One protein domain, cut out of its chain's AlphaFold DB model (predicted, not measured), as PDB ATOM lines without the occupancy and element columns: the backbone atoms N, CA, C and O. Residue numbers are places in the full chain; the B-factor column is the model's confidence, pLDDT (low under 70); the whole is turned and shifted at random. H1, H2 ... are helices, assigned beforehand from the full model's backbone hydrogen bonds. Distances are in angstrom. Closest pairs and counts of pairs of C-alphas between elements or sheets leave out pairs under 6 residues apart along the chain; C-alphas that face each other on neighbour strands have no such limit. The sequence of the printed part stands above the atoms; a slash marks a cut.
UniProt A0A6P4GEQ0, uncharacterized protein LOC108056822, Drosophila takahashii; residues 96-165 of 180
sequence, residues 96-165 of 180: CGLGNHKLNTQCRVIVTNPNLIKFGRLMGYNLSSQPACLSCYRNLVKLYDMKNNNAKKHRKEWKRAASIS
ATOM      1  N   CYS A  96     135.018 154.948 187.462       79.19
ATOM      2  CA  CYS A  96     135.027 154.269 186.180       79.19
ATOM      3  C   CYS A  96     133.847 154.733 185.319       79.19
ATOM      4  O   CYS A  96     132.696 154.554 185.701       79.19
ATOM      5  N   GLY A  97     134.109 155.221 184.104       79.50
ATOM      6  CA  GLY A  97     133.047 155.632 183.170       79.50
ATOM      7  C   GLY A  97     132.138 154.491 182.680       79.50
ATOM      8  O   GLY A  97     131.135 154.743 182.014       79.50
ATOM      9  N   LEU A  98     132.492 153.236 182.990       78.06
ATOM     10  CA  LEU A  98     131.776 152.009 182.616       78.06
ATOM     11  C   LEU A  98     131.136 151.276 183.804       78.06
ATOM     12  O   LEU A  98     130.537 150.220 183.610       78.06
ATOM     13  N   GLY A  99     131.291 151.766 185.034       71.75
ATOM     14  CA  GLY A  99     130.710 151.093 186.190       71.75
ATOM     15  C   GLY A  99     130.888 151.839 187.503       71.75
ATOM     16  O   GLY A  99     131.694 152.752 187.631       71.75
ATOM     17  N   ASN A 100     130.167 151.392 188.526       68.94
ATOM     18  CA  ASN A 100     130.065 152.103 189.801       68.94
ATOM     19  C   ASN A 100     131.217 151.757 190.761       68.94
ATOM     20  O   ASN A 100     130.985 151.328 191.885       68.94
ATOM     21  N   HIS A 101     132.469 151.898 190.320       70.56
ATOM     22  CA  HIS A 101     133.649 151.662 191.158       70.56
ATOM     23  C   HIS A 101     134.727 152.720 190.937       70.56
ATOM     24  O   HIS A 101     134.831 153.336 189.874       70.56
ATOM     25  N   LYS A 102     135.556 152.910 191.966       71.56
ATOM     26  CA  LYS A 102     136.687 153.841 191.946       71.56
ATOM     27  C   LYS A 102     137.873 153.211 191.226       71.56
ATOM     28  O   LYS A 102     138.243 152.067 191.483       71.56
ATOM     29  N   LEU A 103     138.520 153.983 190.367       64.75
ATOM     30  CA  LEU A 103     139.704 153.571 189.633       64.75
ATOM     31  C   LEU A 103     140.966 153.818 190.447       64.75
ATOM     32  O   LEU A 103     141.232 154.920 190.931       64.75
ATOM     33  N   ASN A 104     141.809 152.796 190.519       61.91
ATOM     34  CA  ASN A 104     143.194 152.988 190.912       61.91
ATOM     35  C   ASN A 104     143.966 153.643 189.750       61.91
ATOM     36  O   ASN A 104     143.739 153.311 188.586       61.91
ATOM     37  N   THR A 105     144.879 154.565 190.060       60.16
ATOM     38  CA  THR A 105     145.705 155.318 189.099       60.16
ATOM     39  C   THR A 105     146.396 154.418 188.072       60.16
ATOM     40  O   THR A 105     146.520 154.794 186.915       60.16
ATOM     41  N   GLN A 106     146.739 153.186 188.460       58.16
ATOM     42  CA  GLN A 106     147.442 152.207 187.624       58.16
ATOM     43  C   GLN A 106     146.565 151.458 186.599       58.16
ATOM     44  O   GLN A 106     147.092 150.665 185.827       58.16
ATOM     45  N   CYS A 107     145.239 151.630 186.597       60.69
ATOM     46  CA  CYS A 107     144.316 150.816 185.783       60.69
ATOM     47  C   CYS A 107     143.350 151.668 184.954       60.69
ATOM     48  O   CYS A 107     142.187 151.302 184.788       60.69
ATOM     49  N   ARG A 108     143.818 152.821 184.470       70.38
ATOM     50  CA  ARG A 108     143.011 153.768 183.700       70.38
ATOM     51  C   ARG A 108     143.249 153.562 182.210       70.38
ATOM     52  O   ARG A 108     144.374 153.674 181.741       70.38
ATOM     53  N   VAL A 109     142.181 153.283 181.477       76.88
ATOM     54  CA  VAL A 109     142.158 153.294 180.015       76.88
ATOM     55  C   VAL A 109     141.263 154.443 179.588       76.88
ATOM     56  O   VAL A 109     140.094 154.487 179.969       76.88
ATOM     57  N   ILE A 110     141.800 155.372 178.802       80.56
ATOM     58  CA  ILE A 110     140.976 156.376 178.134       80.56
ATOM     59  C   ILE A 110     140.448 155.738 176.854       80.56
ATOM     60  O   ILE A 110     141.219 155.308 175.996       80.56
ATOM     61  N   VAL A 111     139.126 155.623 176.747       81.06
ATOM     62  CA  VAL A 111     138.489 155.085 175.545       81.06
ATOM     63  C   VAL A 111     138.537 156.164 174.473       81.06
ATOM     64  O   VAL A 111     137.816 157.147 174.561       81.06
ATOM     65  N   THR A 112     139.391 155.985 173.470       81.12
ATOM     66  CA  THR A 112     139.573 156.961 172.382       81.12
ATOM     67  C   THR A 112     138.804 156.593 171.117       81.12
ATOM     68  O   THR A 112     138.512 157.457 170.296       81.12
ATOM     69  N   ASN A 113     138.442 155.317 170.942       84.06
ATOM     70  CA  ASN A 113     137.767 154.857 169.732       84.06
ATOM     71  C   ASN A 113     136.338 155.438 169.645       84.06
ATOM     72  O   ASN A 113     135.488 155.079 170.466       84.06
ATOM     73  N   PRO A 114     136.020 156.259 168.625       86.81
ATOM     74  CA  PRO A 114     134.747 156.975 168.550       86.81
ATOM     75  C   PRO A 114     133.541 156.043 168.392       86.81
ATOM     76  O   PRO A 114     132.468 156.319 168.932       86.81
ATOM     77  N   ASN A 115     133.700 154.916 167.696       88.31
ATOM     78  CA  ASN A 115     132.625 153.936 167.524       88.31
ATOM     79  C   ASN A 115     132.329 153.207 168.834       88.31
ATOM     80  O   ASN A 115     131.169 152.951 169.158       88.31
ATOM     81  N   LEU A 116     133.375 152.927 169.608       87.06
ATOM     82  CA  LEU A 116     133.252 152.287 170.908       87.06
ATOM     83  C   LEU A 116     132.646 153.237 171.952       87.06
ATOM     84  O   LEU A 116     131.812 152.809 172.746       87.06
ATOM     85  N   ILE A 117     132.984 154.532 171.903       87.12
ATOM     86  CA  ILE A 117     132.348 155.574 172.727       87.12
ATOM     87  C   ILE A 117     130.857 155.677 172.396       87.12
ATOM     88  O   ILE A 117     130.028 155.626 173.302       87.12
ATOM     89  N   LYS A 118     130.497 155.784 171.107       88.44
ATOM     90  CA  LYS A 118     129.090 155.819 170.667       88.44
ATOM     91  C   LYS A 118     128.337 154.578 171.137       88.44
ATOM     92  O   LYS A 118     127.250 154.697 171.691       88.44
ATOM     93  N   PHE A 119     128.930 153.398 170.960       87.12
ATOM     94  CA  PHE A 119     128.346 152.146 171.423       87.12
ATOM     95  C   PHE A 119     128.147 152.126 172.942       87.12
ATOM     96  O   PHE A 119     127.067 151.778 173.404       87.12
ATOM     97  N   GLY A 120     129.142 152.546 173.723       84.62
ATOM     98  CA  GLY A 120     129.007 152.591 175.175       84.62
ATOM     99  C   GLY A 120     127.973 153.611 175.659       84.62
ATOM    100  O   GLY A 120     127.239 153.313 176.594       84.62
ATOM    101  N   ARG A 121     127.824 154.757 174.982       86.06
ATOM    102  CA  ARG A 121     126.747 155.720 175.277       86.06
ATOM    103  C   ARG A 121     125.358 155.127 175.059       86.06
ATOM    104  O   ARG A 121     124.478 155.352 175.879       86.06
ATOM    105  N   LEU A 122     125.171 154.327 174.006       85.94
ATOM    106  CA  LEU A 122     123.906 153.611 173.774       85.94
ATOM    107  C   LEU A 122     123.580 152.614 174.895       85.94
ATOM    108  O   LEU A 122     122.418 152.296 175.112       85.94
ATOM    109  N   MET A 123     124.597 152.141 175.614       79.62
ATOM    110  CA  MET A 123     124.456 151.249 176.766       79.62
ATOM    111  C   MET A 123     124.306 152.012 178.096       79.62
ATOM    112  O   MET A 123     124.304 151.388 179.152       79.62
ATOM    113  N   GLY A 124     124.213 153.347 178.063       78.50
ATOM    114  CA  GLY A 124     124.079 154.194 179.251       78.50
ATOM    115  C   GLY A 124     125.398 154.545 179.947       78.50
ATOM    116  O   GLY A 124     125.380 155.074 181.055       78.50
ATOM    117  N   TYR A 125     126.551 154.271 179.328       81.06
ATOM    118  CA  TYR A 125     127.851 154.575 179.924       81.06
ATOM    119  C   TYR A 125     128.351 155.984 179.590       81.06
ATOM    120  O   TYR A 125     128.214 156.463 178.460       81.06
ATOM    121  N   ASN A 126     129.028 156.624 180.548       72.50
ATOM    122  CA  ASN A 126     129.566 157.973 180.385       72.50
ATOM    123  C   ASN A 126     131.067 157.942 180.043       72.50
ATOM    124  O   ASN A 126     131.938 158.139 180.885       72.50
ATOM    125  N   LEU A 127     131.362 157.653 178.773       70.69
ATOM    126  CA  LEU A 127     132.717 157.393 178.259       70.69
ATOM    127  C   LEU A 127     133.452 158.616 177.697       70.69
ATOM    128  O   LEU A 127     134.583 158.495 177.242       70.69
ATOM    129  N   SER A 128     132.804 159.779 177.673       63.44
ATOM    130  CA  SER A 128     133.242 160.960 176.911       63.44
ATOM    131  C   SER A 128     134.619 161.485 177.329       63.44
ATOM    132  O   SER A 128     135.342 162.049 176.513       63.44
ATOM    133  N   SER A 129     134.962 161.329 178.608       65.69
ATOM    134  CA  SER A 129     136.220 161.815 179.192       65.69
ATOM    135  C   SER A 129     136.612 161.052 180.458       65.69
ATOM    136  O   SER A 129     137.631 161.354 181.075       65.69
ATOM    137  N   GLN A 130     135.798 160.077 180.881       72.50
ATOM    138  CA  GLN A 130     136.077 159.327 182.094       72.50
ATOM    139  C   GLN A 130     136.959 158.121 181.776       72.50
ATOM    140  O   GLN A 130     136.671 157.377 180.832       72.50
ATOM    141  N   PRO A 131     138.021 157.894 182.564       80.25
ATOM    142  CA  PRO A 131     138.798 156.683 182.427       80.25
ATOM    143  C   PRO A 131     137.921 155.466 182.738       80.25
ATOM    144  O   PRO A 131     136.975 155.520 183.525       80.25
ATOM    145  N   ALA A 132     138.245 154.348 182.108       81.50
ATOM    146  CA  ALA A 132     137.634 153.060 182.370       81.50
ATOM    147  C   ALA A 132     138.668 152.095 182.941       81.50
ATOM    148  O   ALA A 132     139.858 152.170 182.630       81.50
ATOM    149  N   CYS A 133     138.199 151.151 183.750       79.12
ATOM    150  CA  CYS A 133     139.029 150.045 184.189       79.12
ATOM    151  C   CYS A 133     139.337 149.117 183.002       79.12
ATOM    152  O   CYS A 133     138.519 148.977 182.089       79.12
ATOM    153  N   LEU A 134     140.494 148.448 182.995       76.31
ATOM    154  CA  LEU A 134     140.891 147.596 181.866       76.31
ATOM    155  C   LEU A 134     139.910 146.436 181.615       76.31
ATOM    156  O   LEU A 134     139.633 146.104 180.464       76.31
ATOM    157  N   SER A 135     139.366 145.817 182.665       74.12
ATOM    158  CA  SER A 135     138.357 144.758 182.514       74.12
ATOM    159  C   SER A 135     137.043 145.293 181.953       74.12
ATOM    160  O   SER A 135     136.479 144.699 181.037       74.12
ATOM    161  N   CYS A 136     136.609 146.458 182.426       78.31
ATOM    162  CA  CYS A 136     135.444 147.177 181.932       78.31
ATOM    163  C   CYS A 136     135.588 147.493 180.439       78.31
ATOM    164  O   CYS A 136     134.706 147.181 179.642       78.31
ATOM    165  N   TYR A 137     136.744 148.035 180.052       84.00
ATOM    166  CA  TYR A 137     137.079 148.330 178.665       84.00
ATOM    167  C   TYR A 137     137.037 147.073 177.787       84.00
ATOM    168  O   TYR A 137     136.417 147.074 176.727       84.00
ATOM    169  N   ARG A 138     137.628 145.960 178.237       83.19
ATOM    170  CA  ARG A 138     137.602 144.690 177.491       83.19
ATOM    171  C   ARG A 138     136.197 144.138 177.317       83.19
ATOM    172  O   ARG A 138     135.873 143.641 176.242       83.19
ATOM    173  N   ASN A 139     135.367 144.225 178.352       81.81
ATOM    174  CA  ASN A 139     133.973 143.810 178.261       81.81
ATOM    175  C   ASN A 139     133.221 144.657 177.231       81.81
ATOM    176  O   ASN A 139     132.493 144.102 176.411       81.81
ATOM    177  N   LEU A 140     133.458 145.971 177.210       85.75
ATOM    178  CA  LEU A 140     132.885 146.864 176.208       85.75
ATOM    179  C   LEU A 140     133.312 146.477 174.783       85.75
ATOM    180  O   LEU A 140     132.454 146.356 173.910       85.75
ATOM    181  N   VAL A 141     134.606 146.229 174.554       87.50
ATOM    182  CA  VAL A 141     135.127 145.761 173.253       87.50
ATOM    183  C   VAL A 141     134.471 144.443 172.846       87.50
ATOM    184  O   VAL A 141     133.950 144.325 171.742       87.50
ATOM    185  N   LYS A 142     134.403 143.471 173.760       87.69
ATOM    186  CA  LYS A 142     133.797 142.163 173.486       87.69
ATOM    187  C   LYS A 142     132.326 142.278 173.076       87.69
ATOM    188  O   LYS A 142     131.891 141.590 172.154       87.69
ATOM    189  N   LEU A 143     131.556 143.125 173.758       85.25
ATOM    190  CA  LEU A 143     130.152 143.373 173.419       85.25
ATOM    191  C   LEU A 143     130.015 144.048 172.050       85.25
ATOM    192  O   LEU A 143     129.154 143.668 171.255       85.25
ATOM    193  N   TYR A 144     130.892 145.008 171.755       88.12
ATOM    194  CA  TYR A 144     130.934 145.678 170.461       88.12
ATOM    195  C   TYR A 144     131.230 144.699 169.314       88.12
ATOM    196  O   TYR A 144     130.525 144.689 168.300       88.12
ATOM    197  N   ASP A 145     132.210 143.816 169.493       88.19
ATOM    198  CA  ASP A 145     132.559 142.796 168.502       88.19
ATOM    199  C   ASP A 145     131.425 141.790 168.302       88.19
ATOM    200  O   ASP A 145     131.095 141.440 167.168       88.19
ATOM    201  N   MET A 146     130.775 141.367 169.388       86.44
ATOM    202  CA  MET A 146     129.623 140.470 169.327       86.44
ATOM    203  C   MET A 146     128.477 141.081 168.515       86.44
ATOM    204  O   MET A 146     127.950 140.423 167.617       86.44
ATOM    205  N   LYS A 147     128.143 142.357 168.755       87.06
ATOM    206  CA  LYS A 147     127.149 143.093 167.957       87.06
ATOM    207  C   LYS A 147     127.521 143.086 166.473       87.06
ATOM    208  O   LYS A 147     126.685 142.774 165.624       87.06
ATOM    209  N   ASN A 148     128.770 143.412 166.150       90.00
ATOM    210  CA  ASN A 148     129.229 143.493 164.765       90.00
ATOM    211  C   ASN A 148     129.230 142.130 164.071       90.00
ATOM    212  O   ASN A 148     128.870 142.035 162.896       90.00
ATOM    213  N   ASN A 149     129.595 141.072 164.790       90.44
ATOM    214  CA  ASN A 149     129.571 139.710 164.274       90.44
ATOM    215  C   ASN A 149     128.139 139.224 164.043       90.44
ATOM    216  O   ASN A 149     127.868 138.670 162.979       90.44
ATOM    217  N   ASN A 150     127.207 139.525 164.951       90.62
ATOM    218  CA  ASN A 150     125.785 139.237 164.752       90.62
ATOM    219  C   ASN A 150     125.228 139.979 163.527       90.62
ATOM    220  O   ASN A 150     124.589 139.366 162.676       90.62
ATOM    221  N   ALA A 151     125.558 141.263 163.353       89.50
ATOM    222  CA  ALA A 151     125.147 142.031 162.174       89.50
ATOM    223  C   ALA A 151     125.764 141.504 160.863       89.50
ATOM    224  O   ALA A 151     125.148 141.572 159.797       89.50
ATOM    225  N   LYS A 152     126.999 140.988 160.900       90.31
ATOM    226  CA  LYS A 152     127.620 140.312 159.748       90.31
ATOM    227  C   LYS A 152     126.926 138.985 159.444       90.31
ATOM    228  O   LYS A 152     126.684 138.700 158.276       90.31
ATOM    229  N   LYS A 153     126.607 138.197 160.474       90.81
ATOM    230  CA  LYS A 153     125.911 136.912 160.346       90.81
ATOM    231  C   LYS A 153     124.523 137.099 159.732       90.81
ATOM    232  O   LYS A 153     124.275 136.522 158.682       90.81
ATOM    233  N   HIS A 154     123.719 138.013 160.275       89.69
ATOM    234  CA  HIS A 154     122.388 138.326 159.746       89.69
ATOM    235  C   HIS A 154     122.437 138.763 158.273       89.69
ATOM    236  O   HIS A 154     121.646 138.313 157.452       89.69
ATOM    237  N   ARG A 155     123.422 139.590 157.891       88.25
ATOM    238  CA  ARG A 155     123.614 139.982 156.483       88.25
ATOM    239  C   ARG A 155     123.977 138.808 155.574       88.25
ATOM    240  O   ARG A 155     123.545 138.786 154.428       88.25
ATOM    241  N   LYS A 156     124.785 137.857 156.050       90.38
ATOM    242  CA  LYS A 156     125.132 136.650 155.282       90.38
ATOM    243  C   LYS A 156     123.931 135.720 155.125       90.38
ATOM    244  O   LYS A 156     123.735 135.186 154.041       90.38
ATOM    245  N   GLU A 157     123.148 135.542 156.184       87.75
ATOM    246  CA  GLU A 157     121.930 134.723 156.175       87.75
ATOM    247  C   GLU A 157     120.880 135.307 155.231       87.75
ATOM    248  O   GLU A 157     120.377 134.581 154.382       87.75
ATOM    249  N   TRP A 158     120.650 136.623 155.281       86.38
ATOM    250  CA  TRP A 158     119.739 137.296 154.354       86.38
ATOM    251  C   TRP A 158     120.170 137.140 152.891       86.38
ATOM    252  O   TRP A 158     119.354 136.803 152.042       86.38
ATOM    253  N   LYS A 159     121.468 137.305 152.592       86.88
ATOM    254  CA  LYS A 159     121.991 137.084 151.235       86.88
ATOM    255  C   LYS A 159     121.793 135.645 150.756       86.88
ATOM    256  O   LYS A 159     121.417 135.455 149.613       86.88
ATOM    257  N   ARG A 160     122.030 134.647 151.616       83.44
ATOM    258  CA  ARG A 160     121.795 133.236 151.266       83.44
ATOM    259  C   ARG A 160     120.318 132.942 151.026       83.44
ATOM    260  O   ARG A 160     120.007 132.273 150.056       83.44
ATOM    261  N   ALA A 161     119.432 133.456 151.878       77.25
ATOM    262  CA  ALA A 161     117.991 133.288 151.712       77.25
ATOM    263  C   ALA A 161     117.500 133.919 150.398       77.25
ATOM    264  O   ALA A 161     116.770 133.278 149.655       77.25
ATOM    265  N   ALA A 162     117.981 135.120 150.065       76.38
ATOM    266  CA  ALA A 162     117.646 135.790 148.811       76.38
ATOM    267  C   ALA A 162     118.154 135.040 147.565       76.38
ATOM    268  O   ALA A 162     117.502 135.100 146.533       76.38
ATOM    269  N   SER A 163     119.288 134.335 147.656       73.62
ATOM    270  CA  SER A 163     119.801 133.505 146.554       73.62
ATOM    271  C   SER A 163     119.031 132.196 146.358       73.62
ATOM    272  O   SER A 163     119.030 131.674 145.254       73.62
ATOM    273  N   ILE A 164     118.394 131.662 147.405       64.00
ATOM    274  CA  ILE A 164     117.597 130.426 147.323       64.00
ATOM    275  C   ILE A 164     116.205 130.719 146.744       64.00
ATOM    276  O   ILE A 164     115.663 129.917 146.000       64.00
ATOM    277  N   SER A 165     115.636 131.893 147.023       60.53
ATOM    278  CA  SER A 165     114.310 132.288 146.520       60.53
ATOM    279  C   SER A 165     114.266 132.676 145.035       60.53
ATOM    280  O   SER A 165     113.214 133.088 144.559       60.53
TER     281      SER A 165
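What this domain is: This is residues 96 to 165 of the 180 residues of the protein "uncharacterized protein LOC108056822" of Drosophila takahashii (UniProt A0A6P4GEQ0). A small head with a long helical arm: the loop-rich stretch from residue 96 to 113, the short helix H1, the link after it and the first part of the long helix H2 make a compact head, and residues 148 to 165 stick out from it. H1 is set crosswise beside the first half of H2. The printed part has 70 residues with two named helices, H1 then H2, and no named strand; its class is all helix. It is only just loose, close to extended, with a radius of gyration of the C-alphas of 16.2 A, and the arm makes the length in the spans of 57 by 19 by 17 A.

Where its parts are: Start at C-alpha 96, at (135.027, 154.269, 186.180); from there residues 96 to 113 hold no named element. Find C-alpha 114 at (134.747, 156.975, 168.550), where H1 begins; it covers residues 114 to 122 and is 12.5 A long. H2, residues 134 to 164, runs 45.1 A from C-alpha 134 to C-alpha 164 at (117.597, 130.426, 147.323).

How they stand to each other: Look at Gly 120 and Leu 140: their C-alphas, the closest of H1 and H2, are 7.0 A apart, and the two helices touch. H2 touches H1 with residues 140 to 144 alone. Their lines are about perpendicular, at 88 degrees. In H1 and H2 every backbone O i to N i+4 pair is within hydrogen-bond range.

The domain as a whole: The C-alphas of Thr 105 and Ser 165, the two farthest apart, are 57.7 A apart. Without residues 148 to 165, which stand free, the body spans 30 by 19 by 18 A. The link from H1 to H2, 11 residues, is long. The printed part has no cut. In this model the mean pLDDT of the printed part is 79.8; look for values under 70 at residues 100, 103 to 107, 128 to 129 and 164 to 165.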